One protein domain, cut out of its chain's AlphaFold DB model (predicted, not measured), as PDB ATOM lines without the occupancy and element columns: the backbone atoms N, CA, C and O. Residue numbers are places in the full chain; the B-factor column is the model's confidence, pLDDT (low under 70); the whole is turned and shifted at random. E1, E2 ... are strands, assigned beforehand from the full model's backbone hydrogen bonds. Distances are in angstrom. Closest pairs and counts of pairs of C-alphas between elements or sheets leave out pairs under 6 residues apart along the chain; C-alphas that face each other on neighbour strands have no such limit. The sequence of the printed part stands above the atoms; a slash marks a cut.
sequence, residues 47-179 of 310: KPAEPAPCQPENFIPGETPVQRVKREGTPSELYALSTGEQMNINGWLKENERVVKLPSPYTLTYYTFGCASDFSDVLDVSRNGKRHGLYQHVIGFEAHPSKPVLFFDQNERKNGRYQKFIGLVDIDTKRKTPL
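This is residues 47 to 179 of the 310 residues of an uncharacterized protein of Vitiosangium sp. GDMCC 1.1324 (UniProt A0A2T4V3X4). This is one long antiparallel sheet, strongly twisted and bent, with the long strands E5, E6 and E7 in its middle, a small wing of three short strands, E1 to E3, at one end, and E8, E9 and E10 at the other. E7 folds back at residue 140, which brings its last residue toward E4, and E8 and E9 are bent too. The unnamed residues 47 to 65 run from beside E9, where 48 to 49 pair with 162 to 163, to E1. The printed part has 133 residues with ten named strands, E1 to E10, and no named helix, in an all-strand class; the sheet is branched at E5. It is compact, with a radius of gyration of the C-alphas of 15.0 A and spans of 43 by 34 by 23 A.

Begin at E5, residues 106 to 114. On one side of it lie E3, residues 86 to 90, and E4, residues 98 to 101; on the other side lies E6, residues 119 to 127. Look within hydrogen-bond range for N 90 and O 112 at 2.9 A, N 100 and O 108 at 2.8 A, and N 113 and O 120 at 2.7 A. Beyond E3 comes E2, residues 77 to 81, with N 79 and O 87 at 2.8 A, then the edge strand E1, residues 66 to 69, with N 69 and O 78 at 2.8 A; these three form a meander, each strand the antiparallel neighbour of the one before. A second meander runs from E4 through E5 and E6 to E7, residues 130 to 143, E8, residues 149 to 158, E9, residues 161 to 170, and E10, residues 176 to 178. Its further pairs show N 121 and O 138 at 2.8 A, N 142 and O 151 at 2.9 A, N 154 and O 165 at 2.8 A, and N 177 and O 168 at 2.8 A. E7 bends by 136 degrees at residue 140, and the closest C-alphas of E4 and E7, those of Val 100 and Ala 143, are 7.8 A apart.

Find C-alpha 66 at (-18.976, -20.450, 13.740), where E1 begins. E5 starts at C-alpha 106, (-12.068, -15.478, -11.416), and spans 26.0 A; E6 spans 26.4 A, E9 24.1 A and E8 22.5 A. E10 ends at C-alpha 178, (-20.026, 5.037, -8.314).

The C-alphas farthest apart, those of Glu 72 and Thr 173, are 45.1 A apart. The printed part has no cut, and no link is long. Look for pLDDT under 70 at residue 47 and residues 70 to 77, 82 to 84, 89 to 98 and 115 to 117.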
ATOM      1  N   LYS A  47     -23.946   9.180   0.902       62.41
ATOM      2  CA  LYS A  47     -25.020   9.156   1.891       62.41
ATOM      3  C   LYS A  47     -24.579   8.365   3.131       62.41
ATOM      4  O   LYS A  47     -23.975   7.294   2.983       62.41
ATOM      5  N   PRO A  48     -24.880   8.851   4.350       74.62
ATOM      6  CA  PRO A  48     -24.774   8.032   5.549       74.62
ATOM      7  C   PRO A  48     -25.565   6.733   5.371       74.62
ATOM      8  O   PRO A  48     -26.695   6.761   4.884       74.62
ATOM      9  N   ALA A  49     -24.964   5.615   5.756       78.75
ATOM     10  CA  ALA A  49     -25.613   4.313   5.778       78.75
ATOM     11  C   ALA A  49     -25.487   3.684   7.168       78.75
ATOM     12  O   ALA A  49     -24.769   4.184   8.037       78.75
ATOM     13  N   GLU A  50     -26.180   2.570   7.347       82.38
ATOM     14  CA  GLU A  50     -26.039   1.652   8.476       82.38
ATOM     15  C   GLU A  50     -25.357   0.366   7.972       82.38
ATOM     16  O   GLU A  50     -25.230   0.194   6.757       82.38
ATOM     17  N   PRO A  51     -24.866  -0.542   8.835       77.88
ATOM     18  CA  PRO A  51     -24.469  -1.874   8.381       77.88
ATOM     19  C   PRO A  51     -25.590  -2.520   7.556       77.88
ATOM     20  O   PRO A  51     -26.769  -2.287   7.829       77.88
ATOM     21  N   ALA A  52     -25.248  -3.322   6.542       78.81
ATOM     22  CA  ALA A  52     -26.281  -4.095   5.850       78.81
ATOM     23  C   ALA A  52     -27.015  -5.002   6.855       78.81
ATOM     24  O   ALA A  52     -26.373  -5.542   7.766       78.81
ATOM     25  N   PRO A  53     -28.335  -5.169   6.703       74.81
ATOM     26  CA  PRO A  53     -29.140  -5.917   7.653       74.81
ATOM     27  C   PRO A  53     -28.707  -7.382   7.677       74.81
ATOM     28  O   PRO A  53     -28.234  -7.920   6.684       74.81
ATOM     29  N   CYS A  54     -28.866  -8.047   8.819       75.88
ATOM     30  CA  CYS A  54     -28.596  -9.480   8.998       75.88
ATOM     31  C   CYS A  54     -27.124  -9.939   8.901       75.88
ATOM     32  O   CYS A  54     -26.838 -11.047   9.359       75.88
ATOM     33  N   GLN A  55     -26.189  -9.131   8.379       79.81
ATOM     34  CA  GLN A  55     -24.764  -9.477   8.383       79.81
ATOM     35  C   GLN A  55     -24.055  -8.905   9.622       79.81
ATOM     36  O   GLN A  55     -24.102  -7.694   9.857       79.81
ATOM     37  N   PRO A  56     -23.306  -9.729  10.369       75.00
ATOM     38  CA  PRO A  56     -22.452  -9.259  11.453       75.00
ATOM     39  C   PRO A  56     -21.355  -8.325  10.945       75.00
ATOM     40  O   PRO A  56     -20.747  -8.559   9.899       75.00
ATOM     41  N   GLU A  57     -21.042  -7.308  11.745       74.31
ATOM     42  CA  GLU A  57     -20.067  -6.268  11.396       74.31
ATOM     43  C   GLU A  57     -18.651  -6.816  11.128       74.31
ATOM     44  O   GLU A  57     -17.908  -6.246  10.333       74.31
ATOM     45  N   ASN A  58     -18.269  -7.933  11.756       71.38
ATOM     46  CA  ASN A  58     -16.907  -8.481  11.673       71.38
ATOM     47  C   ASN A  58     -16.851  -9.916  11.117       71.38
ATOM     48  O   ASN A  58     -15.899 -10.645  11.393       71.38
ATOM     49  N   PHE A  59     -17.866 -10.351  10.366       75.38
ATOM     50  CA  PHE A  59     -17.877 -11.702   9.801       75.38
ATOM     51  C   PHE A  59     -16.994 -11.815   8.550       75.38
ATOM     52  O   PHE A  59     -17.240 -11.140   7.553       75.38
ATOM     53  N   ILE A  60     -16.013 -12.718   8.562       76.94
ATOM     54  CA  ILE A  60     -15.119 -13.022   7.440       76.94
ATOM     55  C   ILE A  60     -15.219 -14.521   7.094       76.94
ATOM     56  O   ILE A  60     -14.887 -15.365   7.936       76.94
ATOM     57  N   PRO A  61     -15.616 -14.879   5.854       72.44
ATOM     58  CA  PRO A  61     -15.649 -16.264   5.398       72.44
ATOM     59  C   PRO A  61     -14.309 -16.987   5.592       72.44
ATOM     60  O   PRO A  61     -13.254 -16.449   5.255       72.44
ATOM     61  N   GLY A  62     -14.344 -18.211   6.124       74.56
ATOM     62  CA  GLY A  62     -13.165 -19.029   6.434       74.56
ATOM     63  C   GLY A  62     -12.344 -18.605   7.663       74.56
ATOM     64  O   GLY A  62     -11.496 -19.381   8.091       74.56
ATOM     65  N   GLU A  63     -12.587 -17.427   8.248       79.56
ATOM     66  CA  GLU A  63     -11.798 -16.898   9.376       79.56
ATOM     67  C   GLU A  63     -12.622 -16.755  10.657       79.56
ATOM     68  O   GLU A  63     -12.140 -17.087  11.740       79.56
ATOM     69  N   THR A  64     -13.871 -16.288  10.560       74.56
ATOM     70  CA  THR A  64     -14.744 -16.151  11.729       74.56
ATOM     71  C   THR A  64     -15.207 -17.531  12.207       74.56
ATOM     72  O   THR A  64     -15.873 -18.243  11.448       74.56
ATOM     73  N   PRO A  65     -14.910 -17.928  13.460       72.19
ATOM     74  CA  PRO A  65     -15.376 -19.197  13.998       72.19
ATOM     75  C   PRO A  65     -16.896 -19.200  14.136       72.19
ATOM     76  O   PRO A  65     -17.474 -18.304  14.758       72.19
ATOM     77  N   VAL A  66     -17.535 -20.239  13.601       74.19
ATOM     78  CA  VAL A  66     -18.976 -20.450  13.740       74.19
ATOM     79  C   VAL A  66     -19.287 -21.872  14.175       74.19
ATOM     80  O   VAL A  66     -18.595 -22.821  13.808       74.19
ATOM     81  N   GLN A  67     -20.369 -22.026  14.927       73.81
ATOM     82  CA  GLN A  67     -20.906 -23.318  15.321       73.81
ATOM     83  C   GLN A  67     -22.278 -23.510  14.680       73.81
ATOM     84  O   GLN A  67     -23.173 -22.684  14.852       73.81
ATOM     85  N   ARG A  68     -22.459 -24.618  13.954       73.50
ATOM     86  CA  ARG A  68     -23.771 -24.986  13.417       73.50
ATOM     87  C   ARG A  68     -24.726 -25.295  14.567       73.50
ATOM     88  O   ARG A  68     -24.487 -26.212  15.353       73.50
ATOM     89  N   VAL A  69     -25.836 -24.573  14.614       71.62
ATOM     90  CA  VAL A  69     -26.938 -24.787  15.548       71.62
ATOM     91  C   VAL A  69     -28.029 -25.537  14.789       71.62
ATOM     92  O   VAL A  69     -28.748 -24.968  13.975       71.62
ATOM     93  N   LYS A  70     -28.160 -26.849  15.001       63.69
ATOM     94  CA  LYS A  70     -29.278 -27.599  14.410       63.69
ATOM     95  C   LYS A  70     -30.587 -27.172  15.082       63.69
ATOM     96  O   LYS A  70     -30.755 -27.397  16.276       63.69
ATOM     97  N   ARG A  71     -31.528 -26.626  14.307       58.91
ATOM     98  CA  ARG A  71     -32.955 -26.604  14.658       58.91
ATOM     99  C   ARG A  71     -33.700 -27.514  13.687       58.91
ATOM    100  O   ARG A  71     -33.546 -27.373  12.475       58.91
ATOM    101  N   GLU A  72     -34.457 -28.473  14.210       52.81
ATOM    102  CA  GLU A  72     -35.292 -29.348  13.383       52.81
ATOM    103  C   GLU A  72     -36.291 -28.513  12.559       52.81
ATOM    104  O   GLU A  72     -36.887 -27.570  13.075       52.81
ATOM    105  N   GLY A  73     -36.452 -28.842  11.270       54.41
ATOM    106  CA  GLY A  73     -37.509 -28.288  10.412       54.41
ATOM    107  C   GLY A  73     -37.242 -26.941   9.721       54.41
ATOM    108  O   GLY A  73     -38.170 -26.403   9.125       54.41
ATOM    109  N   THR A  74     -36.021 -26.388   9.754       54.16
ATOM    110  CA  THR A  74     -35.697 -25.131   9.037       54.16
ATOM    111  C   THR A  74     -34.936 -25.387   7.721       54.16
ATOM    112  O   THR A  74     -34.019 -26.210   7.726       54.16
ATOM    113  N   PRO A  75     -35.292 -24.729   6.591       52.41
ATOM    114  CA  PRO A  75     -34.600 -24.901   5.303       52.41
ATOM    115  C   PRO A  75     -33.176 -24.322   5.280       52.41
ATOM    116  O   PRO A  75     -32.355 -24.740   4.467       52.41
ATOM    117  N   SER A  76     -32.896 -23.348   6.148       59.22
ATOM    118  CA  SER A  76     -31.614 -22.657   6.286       59.22
ATOM    119  C   SER A  76     -30.816 -23.189   7.476       59.22
ATOM    120  O   SER A  76     -31.373 -23.613   8.491       59.22
ATOM    121  N   GLU A  77     -29.487 -23.180   7.367       69.44
ATOM    122  CA  GLU A  77     -28.616 -23.593   8.464       69.44
ATOM    123  C   GLU A  77     -28.391 -22.407   9.419       69.44
ATOM    124  O   GLU A  77     -27.876 -21.358   9.031       69.44
ATOM    125  N   LEU A  78     -28.813 -22.563  10.677       71.44
ATOM    126  CA  LEU A  78     -28.579 -21.580  11.732       71.44
ATOM    127  C   LEU A  78     -27.156 -21.743  12.283       71.44
ATOM    128  O   LEU A  78     -26.723 -22.851  12.610       71.44
ATOM    129  N   TYR A  79     -26.443 -20.634  12.434       71.56
ATOM    130  CA  TYR A  79     -25.078 -20.573  12.945       71.56
ATOM    131  C   TYR A  79     -24.982 -19.624  14.130       71.56
ATOM    132  O   TYR A  79     -25.593 -18.560  14.123       71.56
ATOM    133  N   ALA A  80     -24.198 -20.012  15.134       71.44
ATOM    134  CA  ALA A  80     -23.784 -19.143  16.228       71.44
ATOM    135  C   ALA A  80     -22.335 -18.694  16.008       71.44
ATOM    136  O   ALA A  80     -21.460 -19.533  15.775       71.44
ATOM    137  N   LEU A  81     -22.076 -17.390  16.093       70.31
ATOM    138  CA  LEU A  81     -20.720 -16.845  16.122       70.31
ATOM    139  C   LEU A  81     -20.101 -16.995  17.512       70.31
ATOM    140  O   LEU A  81     -20.802 -17.075  18.521       70.31
ATOM    141  N   SER A  82     -18.771 -16.902  17.584       66.50
ATOM    142  CA  SER A  82     -18.042 -16.800  18.857       66.50
ATOM    143  C   SER A  82     -18.445 -15.587  19.713       66.50
ATOM    144  O   SER A  82     -18.186 -15.577  20.912       66.50
ATOM    145  N   THR A  83     -19.080 -14.573  19.117       67.62
ATOM    146  CA  THR A  83     -19.645 -13.397  19.803       67.62
ATOM    147  C   THR A  83     -20.999 -13.673  20.469       67.62
ATOM    148  O   THR A  83     -21.499 -12.819  21.195       67.62
ATOM    149  N   GLY A  84     -21.597 -14.852  20.252       66.69
ATOM    150  CA  GLY A  84     -22.915 -15.237  20.772       66.69
ATOM    151  C   GLY A  84     -24.093 -14.892  19.853       66.69
ATOM    152  O   GLY A  84     -25.218 -15.314  20.120       66.69
ATOM    153  N   GLU A  85     -23.853 -14.168  18.759       70.31
ATOM    154  CA  GLU A  85     -24.868 -13.832  17.756       70.31
ATOM    155  C   GLU A  85     -25.303 -15.081  16.972       70.31
ATOM    156  O   GLU A  85     -24.464 -15.889  16.574       70.31
ATOM    157  N   GLN A  86     -26.611 -15.240  16.734       71.75
ATOM    158  CA  GLN A  86     -27.182 -16.326  15.925       71.75
ATOM    159  C   GLN A  86     -27.727 -15.781  14.603       71.75
ATOM    160  O   GLN A  86     -28.416 -14.763  14.600       71.75
ATOM    161  N   MET A  87     -27.478 -16.473  13.492       72.81
ATOM    162  CA  MET A  87     -27.945 -16.063  12.162       72.81
ATOM    163  C   MET A  87     -28.191 -17.249  11.240       72.81
ATOM    164  O   MET A  87     -27.537 -18.286  11.360       72.81
ATOM    165  N   ASN A  88     -29.116 -17.088  10.299       71.31
ATOM    166  CA  ASN A  88     -29.306 -18.061   9.233       71.31
ATOM    167  C   ASN A  88     -28.323 -17.746   8.107       71.31
ATOM    168  O   ASN A  88     -28.380 -16.656   7.538       71.31
ATOM    169  N   ILE A  89     -27.446 -18.697   7.788       67.44
ATOM    170  CA  ILE A  89     -26.497 -18.571   6.678       67.44
ATOM    171  C   ILE A  89     -26.837 -19.639   5.649       67.44
ATOM    172  O   ILE A  89     -26.760 -20.839   5.925       67.44
ATOM    173  N   ASN A  90     -27.192 -19.206   4.444       63.50
ATOM    174  CA  ASN A  90     -27.340 -20.105   3.310       63.50
ATOM    175  C   ASN A  90     -25.981 -20.273   2.615       63.50
ATOM    176  O   ASN A  90     -25.313 -19.289   2.300       63.50
ATOM    177  N   GLY A  91     -25.582 -21.526   2.371       50.94
ATOM    178  CA  GLY A  91     -24.372 -21.861   1.609       50.94
ATOM    179  C   GLY A  91     -23.084 -22.017   2.419       50.94
ATOM    180  O   GLY A  91     -22.013 -22.110   1.832       50.94
ATOM    181  N   TRP A  92     -23.149 -22.078   3.750       54.09
ATOM    182  CA  TRP A  92     -21.962 -22.288   4.583       54.09
ATOM    183  C   TRP A  92     -21.644 -23.786   4.776       54.09
ATOM    184  O   TRP A  92     -22.518 -24.588   5.091       54.09
ATOM    185  N   LEU A  93     -20.373 -24.162   4.595       49.97
ATOM    186  CA  LEU A  93     -19.769 -25.483   4.854       49.97
ATOM    187  C   LEU A  93     -20.228 -26.719   4.036       49.97
ATOM    188  O   LEU A  93     -19.537 -27.727   4.180       49.97
ATOM    189  N   LYS A  94     -21.264 -26.694   3.166       42.88
ATOM    190  CA  LYS A  94     -21.570 -27.746   2.142       42.88
ATOM    191  C   LYS A  94     -22.514 -27.281   1.012       42.88
ATOM    192  O   LYS A  94     -23.384 -26.465   1.285       42.88
ATOM    193  N   GLU A  95     -22.356 -27.885  -0.186       40.28
ATOM    194  CA  GLU A  95     -23.206 -28.014  -1.418       40.28
ATOM    195  C   GLU A  95     -24.037 -26.827  -1.956       40.28
ATOM    196  O   GLU A  95     -24.318 -26.786  -3.150       40.28
ATOM    197  N   ASN A  96     -24.373 -25.840  -1.134       39.66
ATOM    198  CA  ASN A  96     -25.175 -24.668  -1.472       39.66
ATOM    199  C   ASN A  96     -24.341 -23.376  -1.512       39.66
ATOM    200  O   ASN A  96     -24.921 -22.291  -1.508       39.66
ATOM    201  N   GLU A  97     -23.001 -23.467  -1.532       55.03
ATOM    202  CA  GLU A  97     -22.161 -22.346  -1.968       55.03
ATOM    203  C   GLU A  97     -22.601 -21.990  -3.382       55.03
ATOM    204  O   GLU A  97     -22.384 -22.741  -4.339       55.03
ATOM    205  N   ARG A  98     -23.280 -20.855  -3.519       65.69
ATOM    206  CA  ARG A  98     -23.680 -20.391  -4.834       65.69
ATOM    207  C   ARG A  98     -22.453 -19.758  -5.468       65.69
ATOM    208  O   ARG A  98     -22.062 -18.632  -5.171       65.69
ATOM    209  N   VAL A  99     -21.799 -20.552  -6.302       70.69
ATOM    210  CA  VAL A  99     -20.630 -20.125  -7.057       70.69
ATOM    211  C   VAL A  99     -21.093 -19.563  -8.391       70.69
ATOM    212  O   VAL A  99     -21.669 -20.275  -9.214       70.69
ATOM    213  N   VAL A 100     -20.791 -18.291  -8.632       76.69
ATOM    214  CA  VAL A 100     -20.915 -17.686  -9.956       76.69
ATOM    215  C   VAL A 100     -19.575 -17.840 -10.661       76.69
ATOM    216  O   VAL A 100     -18.543 -17.332 -10.208       76.69
ATOM    217  N   LYS A 101     -19.580 -18.552 -11.792       71.25
ATOM    218  CA  LYS A 101     -18.419 -18.589 -12.683       71.25
ATOM    219  C   LYS A 101     -18.295 -17.233 -13.362       71.25
ATOM    220  O   LYS A 101     -19.013 -16.938 -14.310       71.25
ATOM    221  N   LEU A 102     -17.374 -16.426 -12.857       82.56
ATOM    222  CA  LEU A 102     -16.901 -15.244 -13.553       82.56
ATOM    223  C   LEU A 102     -15.972 -15.664 -14.704       82.56
ATOM    224  O   LEU A 102     -15.498 -16.807 -14.743       82.56
ATOM    225  N   PRO A 103     -15.678 -14.761 -15.650       84.19
ATOM    226  CA  PRO A 103     -14.657 -15.018 -16.652       84.19
ATOM    227  C   PRO A 103     -13.337 -15.424 -15.997       84.19
ATOM    228  O   PRO A 103     -12.880 -14.797 -15.037       84.19
ATOM    229  N   SER A 104     -12.723 -16.477 -16.538       82.69
ATOM    230  CA  SER A 104     -11.422 -16.964 -16.076       82.69
ATOM    231  C   SER A 104     -10.421 -15.803 -15.970       82.69
ATOM    232  O   SER A 104     -10.353 -14.993 -16.898       82.69
ATOM    233  N   PRO A 105      -9.617 -15.712 -14.893       92.00
ATOM    234  CA  PRO A 105      -9.373 -16.730 -13.860       92.00
ATOM    235  C   PRO A 105     -10.155 -16.529 -12.546       92.00
ATOM    236  O   PRO A 105      -9.669 -16.920 -11.478       92.00
ATOM    237  N   TYR A 106     -11.314 -15.871 -12.603       91.88
ATOM    238  CA  TYR A 106     -12.068 -15.478 -11.416       91.88
ATOM    239  C   TYR A 106     -13.170 -16.466 -11.039       91.88
ATOM    240  O   TYR A 106     -13.872 -16.999 -11.895       91.88
ATOM    241  N   THR A 107     -13.367 -16.631  -9.735       90.00
ATOM    242  CA  THR A 107     -14.512 -17.339  -9.162       90.00
ATOM    243  C   THR A 107     -15.117 -16.461  -8.078       90.00
ATOM    244  O   THR A 107     -14.392 -16.016  -7.188       90.00
ATOM    245  N   LEU A 108     -16.424 -16.219  -8.155       88.94
ATOM    246  CA  LEU A 108     -17.179 -15.536  -7.111       88.94
ATOM    247  C   LEU A 108     -17.965 -16.571  -6.309       88.94
ATOM    248  O   LEU A 108     -18.821 -17.260  -6.864       88.94
ATOM    249  N   THR A 109     -17.703 -16.641  -5.011       87.00
ATOM    250  CA  THR A 109     -18.530 -17.363  -4.044       87.00
ATOM    251  C   THR A 109     -19.290 -16.335  -3.224       87.00
ATOM    252  O   THR A 109     -18.683 -15.377  -2.744       87.00
ATOM    253  N   TYR A 110     -20.599 -16.506  -3.058       84.19
ATOM    254  CA  TYR A 110     -21.376 -15.635  -2.180       84.19
ATOM    255  C   TYR A 110     -22.090 -16.403  -1.074       84.19
ATOM    256  O   TYR A 110     -22.504 -17.550  -1.250       84.19
ATOM    257  N   TYR A 111     -22.206 -15.739   0.072       80.44
ATOM    258  CA  TYR A 111     -22.821 -16.246   1.291       80.44
ATOM    259  C   TYR A 111     -23.967 -15.321   1.677       80.44
ATOM    260  O   TYR A 111     -23.720 -14.150   1.966       80.44
ATOM    261  N   THR A 112     -25.191 -15.847   1.702       80.31
ATOM    262  CA  THR A 112     -26.390 -15.061   2.016       80.31
ATOM    263  C   THR A 112     -26.760 -15.211   3.487       80.31
ATOM    264  O   THR A 112     -26.980 -16.321   3.982       80.31
ATOM    265  N   PHE A 113     -26.872 -14.077   4.168       77.44
ATOM    266  CA  PHE A 113     -27.280 -13.916   5.558       77.44
ATOM    267  C   PHE A 113     -28.736 -13.474   5.595       77.44
ATOM    268  O   PHE A 113     -29.078 -12.404   5.103       77.44
ATOM    269  N   GLY A 114     -29.601 -14.294   6.189       72.50
ATOM    270  CA  GLY A 114     -31.025 -13.990   6.327       72.50
ATOM    271  C   GLY A 114     -31.415 -13.699   7.773       72.50
ATOM    272  O   GLY A 114     -31.045 -14.443   8.689       72.50
ATOM    273  N   CYS A 115     -32.226 -12.664   7.981       69.81
ATOM    274  CA  CYS A 115     -32.933 -12.413   9.236       69.81
ATOM    275  C   CYS A 115     -34.423 -12.150   8.975       69.81
ATOM    276  O   CYS A 115     -34.887 -12.241   7.844       69.81
ATOM    277  N   ALA A 116     -35.216 -11.912  10.025       64.38
ATOM    278  CA  ALA A 116     -36.681 -11.892   9.911       64.38
ATOM    279  C   ALA A 116     -37.230 -10.807   8.963       64.38
ATOM    280  O   ALA A 116     -38.343 -10.950   8.465       64.38
ATOM    281  N   SER A 117     -36.475  -9.732   8.744       62.91
ATOM    282  CA  SER A 117     -36.916  -8.557   7.991       62.91
ATOM    283  C   SER A 117     -36.187  -8.346   6.666       62.91
ATOM    284  O   SER A 117     -36.643  -7.517   5.889       62.91
ATOM    285  N   ASP A 118     -35.057  -9.018   6.427       73.69
ATOM    286  CA  ASP A 118     -34.186  -8.693   5.293       73.69
ATOM    287  C   ASP A 118     -33.142  -9.788   4.996       73.69
ATOM    288  O   ASP A 118     -33.094 -10.832   5.663       73.69
ATOM    289  N   PHE A 119     -32.282  -9.525   4.015       76.94
ATOM    290  CA  PHE A 119     -31.101 -10.314   3.693       76.94
ATOM    291  C   PHE A 119     -29.892  -9.425   3.371       76.94
ATOM    292  O   PHE A 119     -30.009  -8.238   3.076       76.94
ATOM    293  N   SER A 120     -28.707 -10.018   3.421       83.38
ATOM    294  CA  SER A 120     -27.478  -9.429   2.889       83.38
ATOM    295  C   SER A 120     -26.493 -10.512   2.484       83.38
ATOM    296  O   SER A 120     -26.624 -11.670   2.876       83.38
ATOM    297  N   ASP A 121     -25.490 -10.130   1.707       85.81
ATOM    298  CA  ASP A 121     -24.504 -11.038   1.155       85.81
ATOM    299  C   ASP A 121     -23.073 -10.631   1.517       85.81
ATOM    300  O   ASP A 121     -22.714  -9.451   1.627       85.81
ATOM    301  N   VAL A 122     -22.223 -11.653   1.623       86.56
ATOM    302  CA  VAL A 122     -20.768 -11.518   1.536       86.56
ATOM    303  C   VAL A 122     -20.300 -12.150   0.235       86.56
ATOM    304  O   VAL A 122     -20.589 -13.315  -0.025       86.56
ATOM    305  N   LEU A 123     -19.538 -11.396  -0.554       88.50
ATOM    306  CA  LEU A 123     -18.961 -11.828  -1.824       88.50
ATOM    307  C   LEU A 123     -17.458 -12.074  -1.654       88.50
ATOM    308  O   LEU A 123     -16.696 -11.136  -1.407       88.50
ATOM    309  N   ASP A 124     -17.021 -13.317  -1.822       89.31
ATOM    310  CA  ASP A 124     -15.610 -13.704  -1.862       89.31
ATOM    311  C   ASP A 124     -15.193 -13.971  -3.312       89.31
ATOM    312  O   ASP A 124     -15.622 -14.933  -3.953       89.31
ATOM    313  N   VAL A 125     -14.360 -13.084  -3.854       90.94
ATOM    314  CA  VAL A 125     -13.802 -13.219  -5.196       90.94
ATOM    315  C   VAL A 125     -12.413 -13.816  -5.082       90.94
ATOM    316  O   VAL A 125     -11.484 -13.181  -4.576       90.94
ATOM    317  N   SER A 126     -12.238 -15.006  -5.643       90.31
ATOM    318  CA  SER A 126     -10.938 -15.650  -5.785       90.31
ATOM    319  C   SER A 126     -10.401 -15.532  -7.212       90.31
ATOM    320  O   SER A 126     -11.148 -15.463  -8.187       90.31
ATOM    321  N   ARG A 127      -9.072 -15.504  -7.332       92.44
ATOM    322  CA  ARG A 127      -8.316 -15.536  -8.584       92.44
ATOM    323  C   ARG A 127      -7.312 -16.675  -8.502       92.44
ATOM    324  O   ARG A 127      -6.451 -16.659  -7.624       92.44
ATOM    325  N   ASN A 128      -7.404 -17.661  -9.395       90.19
ATOM    326  CA  ASN A 128      -6.554 -18.864  -9.344       90.19
ATOM    327  C   ASN A 128      -6.551 -19.542  -7.951       90.19
ATOM    328  O   ASN A 128      -5.497 -19.915  -7.435       90.19
ATOM    329  N   GLY A 129      -7.720 -19.627  -7.305       85.56
ATOM    330  CA  GLY A 129      -7.884 -20.254  -5.987       85.56
ATOM    331  C   GLY A 129      -7.369 -19.443  -4.790       85.56
ATOM    332  O   GLY A 129      -7.423 -19.933  -3.666       85.56
ATOM    333  N   LYS A 130      -6.880 -18.211  -4.990       87.31
ATOM    334  CA  LYS A 130      -6.485 -17.299  -3.902       87.31
ATOM    335  C   LYS A 130      -7.473 -16.145  -3.789       87.31
ATOM    336  O   LYS A 130      -7.861 -15.588  -4.813       87.31
ATOM    337  N   ARG A 131      -7.843 -15.749  -2.565       86.25
ATOM    338  CA  ARG A 131      -8.714 -14.587  -2.326       86.25
ATOM    339  C   ARG A 131      -8.105 -13.332  -2.955       86.25
ATOM    340  O   ARG A 131      -6.967 -12.964  -2.669       86.25
ATOM    341  N   HIS A 132      -8.872 -12.691  -3.826       89.25
ATOM    342  CA  HIS A 132      -8.502 -11.483  -4.565       89.25
ATOM    343  C   HIS A 132      -9.284 -10.261  -4.073       89.25
ATOM    344  O   HIS A 132      -8.720  -9.163  -3.998       89.25
ATOM    345  N   GLY A 133     -10.546 -10.453  -3.681       89.19
ATOM    346  CA  GLY A 133     -11.399  -9.429  -3.083       89.19
ATOM    347  C   GLY A 133     -12.440 -10.038  -2.149       89.19
ATOM    348  O   GLY A 133     -12.919 -11.136  -2.397       89.19
ATOM    349  N   LEU A 134     -12.777  -9.312  -1.086       89.12
ATOM    350  CA  LEU A 134     -13.860  -9.648  -0.169       89.12
ATOM    351  C   LEU A 134     -14.756  -8.418  -0.042       89.12
ATOM    352  O   LEU A 134     -14.276  -7.341   0.319       89.12
ATOM    353  N   TYR A 135     -16.036  -8.576  -0.357       89.75
ATOM    354  CA  TYR A 135     -17.034  -7.519  -0.259       89.75
ATOM    355  C   TYR A 135     -18.073  -7.940   0.770       89.75
ATOM    356  O   TYR A 135     -18.698  -8.987   0.649       89.75
ATOM    357  N   GLN A 136     -18.209  -7.130   1.809       88.56
ATOM    358  CA  GLN A 136     -19.088  -7.355   2.949       88.56
ATOM    359  C   GLN A 136     -20.209  -6.327   2.940       88.56
ATOM    360  O   GLN A 136     -20.019  -5.218   2.441       88.56
ATOM    361  N   HIS A 137     -21.323  -6.659   3.577       88.44
ATOM    362  CA  HIS A 137     -22.504  -5.815   3.693       88.44
ATOM    363  C   HIS A 137     -23.069  -5.442   2.320       88.44
ATOM    364  O   HIS A 137     -23.394  -4.281   2.060       88.44
ATOM    365  N   VAL A 138     -23.130  -6.431   1.426       89.12
ATOM    366  CA  VAL A 138     -23.725  -6.289   0.098       89.12
ATOM    367  C   VAL A 138     -25.230  -6.516   0.222       89.12
ATOM    368  O   VAL A 138     -25.663  -7.497   0.811       89.12
ATOM    369  N   ILE A 139     -26.024  -5.578  -0.282       87.00
ATOM    370  CA  ILE A 139     -27.495  -5.622  -0.268       87.00
ATOM    371  C   ILE A 139     -28.017  -6.245  -1.566       87.00
ATOM    372  O   ILE A 139     -29.026  -6.942  -1.578       87.00
ATOM    373  N   GLY A 140     -27.324  -5.991  -2.672       86.25
ATOM    374  CA  GLY A 140     -27.622  -6.584  -3.966       86.25
ATOM    375  C   GLY A 140     -26.406  -6.500  -4.872       86.25
ATOM    376  O   GLY A 140     -25.583  -5.589  -4.747       86.25
ATOM    377  N   PHE A 141     -26.265  -7.473  -5.764       89.19
ATOM    378  CA  PHE A 141     -25.177  -7.505  -6.728       89.19
ATOM    379  C   PHE A 141     -25.614  -8.150  -8.033       89.19
ATOM    380  O   PHE A 141     -26.568  -8.919  -8.078       89.19
ATOM    381  N   GLU A 142     -24.857  -7.854  -9.080       89.62
ATOM    382  CA  GLU A 142     -24.976  -8.502 -10.374       89.62
ATOM    383  C   GLU A 142     -23.568  -8.718 -10.944       89.62
ATOM    384  O   GLU A 142     -22.700  -7.838 -10.868       89.62
ATOM    385  N   ALA A 143     -23.327  -9.897 -11.514       89.75
ATOM    386  CA  ALA A 143     -22.044 -10.261 -12.104       89.75
ATOM    387  C   ALA A 143     -22.099 -10.171 -13.628       89.75
ATOM    388  O   ALA A 143     -22.972 -10.757 -14.265       89.75
ATOM    389  N   HIS A 144     -21.137  -9.481 -14.243       91.56
ATOM    390  CA  HIS A 144     -21.094  -9.414 -15.698       91.56
ATOM    391  C   HIS A 144     -20.764 -10.798 -16.286       91.56
ATOM    392  O   HIS A 144     -19.759 -11.400 -15.901       91.56
ATOM    393  N   PRO A 145     -21.531 -11.298 -17.275       85.94
ATOM    394  CA  PRO A 145     -21.399 -12.681 -17.746       85.94
ATOM    395  C   PRO A 145     -20.057 -12.973 -18.436       85.94
ATOM    396  O   PRO A 145     -19.537 -14.081 -18.357       85.94
ATOM    397  N   SER A 146     -19.484 -11.983 -19.129       88.25
ATOM    398  CA  SER A 146     -18.254 -12.146 -19.924       88.25
ATOM    399  C   SER A 146     -17.084 -11.232 -19.542       88.25
ATOM    400  O   SER A 146     -16.021 -11.329 -20.155       88.25
ATOM    401  N   LYS A 147     -17.229 -10.362 -18.533       91.88
ATOM    402  CA  LYS A 147     -16.174  -9.427 -18.106       91.88
ATOM    403  C   LYS A 147     -15.963  -9.496 -16.594       91.88
ATOM    404  O   LYS A 147     -16.911  -9.794 -15.876       91.88
ATOM    405  N   PRO A 148     -14.749  -9.222 -16.092       92.50
ATOM    406  CA  PRO A 148     -14.449  -9.234 -14.664       92.50
ATOM    407  C   PRO A 148     -14.970  -7.947 -14.002       92.50
ATOM    408  O   PRO A 148     -14.206  -7.140 -13.480       92.50
ATOM    409  N   VAL A 149     -16.283  -7.729 -14.075       93.81
ATOM    410  CA  VAL A 149     -16.977  -6.541 -13.574       93.81
ATOM    411  C   VAL A 149     -18.161  -6.984 -12.724       93.81
ATOM    412  O   VAL A 149     -18.913  -7.875 -13.119       93.81
ATOM    413  N   LEU A 150     -18.336  -6.340 -11.575       93.19
ATOM    414  CA  LEU A 150     -19.511  -6.478 -10.720       93.19
ATOM    415  C   LEU A 150     -20.265  -5.155 -10.679       93.19
ATOM    416  O   LEU A 150     -19.650  -4.091 -10.674       93.19
ATOM    417  N   PHE A 151     -21.585  -5.223 -10.602       93.31
ATOM    418  CA  PHE A 151     -22.403  -4.163 -10.035       93.31
ATOM    419  C   PHE A 151     -22.765  -4.552  -8.601       93.31
ATOM    420  O   PHE A 151     -23.033  -5.724  -8.346       93.31
ATOM    421  N   PHE A 152     -22.782  -3.597  -7.674       90.50
ATOM    422  CA  PHE A 152     -23.315  -3.837  -6.338       90.50
ATOM    423  C   PHE A 152     -23.865  -2.587  -5.657       90.50
ATOM    424  O   PHE A 152     -23.410  -1.468  -5.907       90.50
ATOM    425  N   ASP A 153     -24.805  -2.831  -4.747       90.50
ATOM    426  CA  ASP A 153     -25.217  -1.951  -3.659       90.50
ATOM    427  C   ASP A 153     -24.648  -2.504  -2.351       90.50
ATOM    428  O   ASP A 153     -24.928  -3.638  -1.961       90.50
ATOM    429  N   GLN A 154     -23.784  -1.720  -1.719       90.38
ATOM    430  CA  GLN A 154     -22.994  -2.114  -0.564       90.38
ATOM    431  C   GLN A 154     -22.977  -0.993   0.477       90.38
ATOM    432  O   GLN A 154     -22.755   0.175   0.149       90.38
ATOM    433  N   ASN A 155     -23.083  -1.359   1.754       89.62
ATOM    434  CA  ASN A 155     -22.783  -0.451   2.856       89.62
ATOM    435  C   ASN A 155     -21.316  -0.617   3.278       89.62
ATOM    436  O   ASN A 155     -20.926  -1.594   3.908       89.62
ATOM    437  N   GLU A 156     -20.475   0.352   2.928       87.06
ATOM    438  CA  GLU A 156     -19.037   0.317   3.190       87.06
ATOM    439  C   GLU A 156     -18.683   1.031   4.492       87.06
ATOM    440  O   GLU A 156     -19.063   2.182   4.704       87.06
ATOM    441  N   ARG A 157     -17.849   0.411   5.330       82.94
ATOM    442  CA  ARG A 157     -17.306   1.073   6.519       82.94
ATOM    443  C   ARG A 157     -16.089   1.932   6.153       82.94
ATOM    444  O   ARG A 157     -15.039   1.411   5.785       82.94
ATOM    445  N   LYS A 158     -16.199   3.255   6.297       80.94
ATOM    446  CA  LYS A 158     -15.106   4.230   6.127       80.94
ATOM    447  C   LYS A 158     -14.965   5.087   7.379       80.94
ATOM    448  O   LYS A 158     -15.918   5.729   7.814       80.94
ATOM    449  N   ASN A 159     -13.767   5.107   7.965       83.31
ATOM    450  CA  ASN A 159     -13.454   5.875   9.181       83.31
ATOM    451  C   ASN A 159     -14.451   5.623  10.330       83.31
ATOM    452  O   ASN A 159     -14.914   6.552  10.988       83.31
ATOM    453  N   GLY A 160     -14.831   4.357  10.532       81.31
ATOM    454  CA  GLY A 160     -15.768   3.947  11.582       81.31
ATOM    455  C   GLY A 160     -17.247   4.236  11.299       81.31
ATOM    456  O   GLY A 160     -18.075   3.907  12.141       81.31
ATOM    457  N   ARG A 161     -17.604   4.802  10.138       85.19
ATOM    458  CA  ARG A 161     -18.995   5.065   9.730       85.19
ATOM    459  C   ARG A 161     -19.346   4.308   8.457       85.19
ATOM    460  O   ARG A 161     -18.490   4.149   7.591       85.19
ATOM    461  N   TYR A 162     -20.596   3.882   8.329       85.12
ATOM    462  CA  TYR A 162     -21.076   3.267   7.095       85.12
ATOM    463  C   TYR A 162     -21.475   4.331   6.076       85.12
ATOM    464  O   TYR A 162     -22.051   5.370   6.409       85.12
ATOM    465  N   GLN A 163     -21.132   4.068   4.822       88.88
ATOM    466  CA  GLN A 163     -21.488   4.875   3.666       88.88
ATOM    467  C   GLN A 163     -22.035   3.965   2.581       88.88
ATOM    468  O   GLN A 163     -21.475   2.900   2.324       88.88
ATOM    469  N   LYS A 164     -23.101   4.411   1.924       88.12
ATOM    470  CA  LYS A 164     -23.668   3.662   0.810       88.12
ATOM    471  C   LYS A 164     -22.765   3.790  -0.416       88.12
ATOM    472  O   LYS A 164     -22.364   4.896  -0.782       88.12
ATOM    473  N   PHE A 165     -22.475   2.672  -1.065       90.06
ATOM    474  CA  PHE A 165     -21.881   2.620  -2.392       90.06
ATOM    475  C   PHE A 165     -22.823   1.855  -3.315       90.06
ATOM    476  O   PHE A 165     -23.126   0.695  -3.062       90.06
ATOM    477  N   ILE A 166     -23.242   2.496  -4.404       91.62
ATOM    478  CA  ILE A 166     -23.925   1.827  -5.509       91.62
ATOM    479  C   ILE A 166     -23.105   2.060  -6.766       91.62
ATOM    480  O   ILE A 166     -22.858   3.207  -7.153       91.62
ATOM    481  N   GLY A 167     -22.683   0.986  -7.422       93.12
ATOM    482  CA  GLY A 167     -22.090   1.104  -8.741       93.12
ATOM    483  C   GLY A 167     -21.242  -0.071  -9.165       93.12
ATOM    484  O   GLY A 167     -21.457  -1.204  -8.749       93.12
ATOM    485  N   LEU A 168     -20.311   0.214 -10.071       94.69
ATOM    486  CA  LEU A 168     -19.522  -0.793 -10.763       94.69
ATOM    487  C   LEU A 168     -18.161  -0.975 -10.103       94.69
ATOM    488  O   LEU A 168     -17.519  -0.007  -9.686       94.69
ATOM    489  N   VAL A 169     -17.682  -2.213 -10.090       93.44
ATOM    490  CA  VAL A 169     -16.315  -2.556  -9.720       93.44
ATOM    491  C   VAL A 169     -15.681  -3.430 -10.769       93.44
ATOM    492  O   VAL A 169     -16.167  -4.508 -11.094       93.44
ATOM    493  N   ASP A 170     -14.545  -2.955 -11.251       92.94
ATOM    494  CA  ASP A 170     -13.630  -3.735 -12.060       92.94
ATOM    495  C   ASP A 170     -12.804  -4.627 -11.121       92.94
ATOM    496  O   ASP A 170     -12.079  -4.137 -10.251       92.94
ATOM    497  N   ILE A 171     -12.966  -5.944 -11.250       91.06
ATOM    498  CA  ILE A 171     -12.350  -6.933 -10.361       91.06
ATOM    499  C   ILE A 171     -10.831  -6.941 -10.552       91.06
ATOM    500  O   ILE A 171     -10.094  -7.016  -9.570       91.06
ATOM    501  N   ASP A 172     -10.351  -6.833 -11.794       87.31
ATOM    502  CA  ASP A 172      -8.921  -6.856 -12.119       87.31
ATOM    503  C   ASP A 172      -8.171  -5.701 -11.445       87.31
ATOM    504  O   ASP A 172      -7.183  -5.907 -10.736       87.31
ATOM    505  N   THR A 173      -8.661  -4.482 -11.655       89.25
ATOM    506  CA  THR A 173      -8.024  -3.233 -11.216       89.25
ATOM    507  C   THR A 173      -8.466  -2.787  -9.826       89.25
ATOM    508  O   THR A 173      -7.884  -1.858  -9.268       89.25
ATOM    509  N   LYS A 174      -9.504  -3.423  -9.266       86.88
ATOM    510  CA  LYS A 174     -10.190  -3.028  -8.023       86.88
ATOM    511  C   LYS A 174     -10.767  -1.608  -8.073       86.88
ATOM    512  O   LYS A 174     -11.077  -1.027  -7.029       86.88
ATOM    513  N   ARG A 175     -10.911  -1.027  -9.268       91.31
ATOM    514  CA  ARG A 175     -11.447   0.323  -9.438       91.31
ATOM    515  C   ARG A 175     -12.941   0.314  -9.147       91.31
ATOM    516  O   ARG A 175     -13.685  -0.431  -9.779       91.31
ATOM    517  N   LYS A 176     -13.371   1.196  -8.243       90.75
ATOM    518  CA  LYS A 176     -14.787   1.466  -7.983       90.75
ATOM    519  C   LYS A 176     -15.259   2.676  -8.779       90.75
ATOM    520  O   LYS A 176     -14.608   3.720  -8.770       90.75
ATOM    521  N   THR A 177     -16.388   2.534  -9.454       93.56
ATOM    522  CA  THR A 177     -17.033   3.586 -10.235       93.56
ATOM    523  C   THR A 177     -18.458   3.770  -9.708       93.56
ATOM    524  O   THR A 177     -19.329   2.964 -10.038       93.56
ATOM    525  N   PRO A 178     -18.699   4.789  -8.861       91.38
ATOM    526  CA  PRO A 178     -20.026   5.037  -8.314       91.38
ATOM    527  C   PRO A 178     -20.980   5.481  -9.425       91.38
ATOM    528  O   PRO A 178     -20.585   6.225 -10.327       91.38
ATOM    529  N   LEU A 179     -22.232   5.045  -9.340       90.62
ATOM    530  CA  LEU A 179     -23.309   5.586 -10.161       90.62
ATOM    531  C   LEU A 179     -23.947   6.779  -9.436       90.62
ATOM    532  O   LEU A 179     -24.014   6.782  -8.205       90.62
TER     533      LEU A 179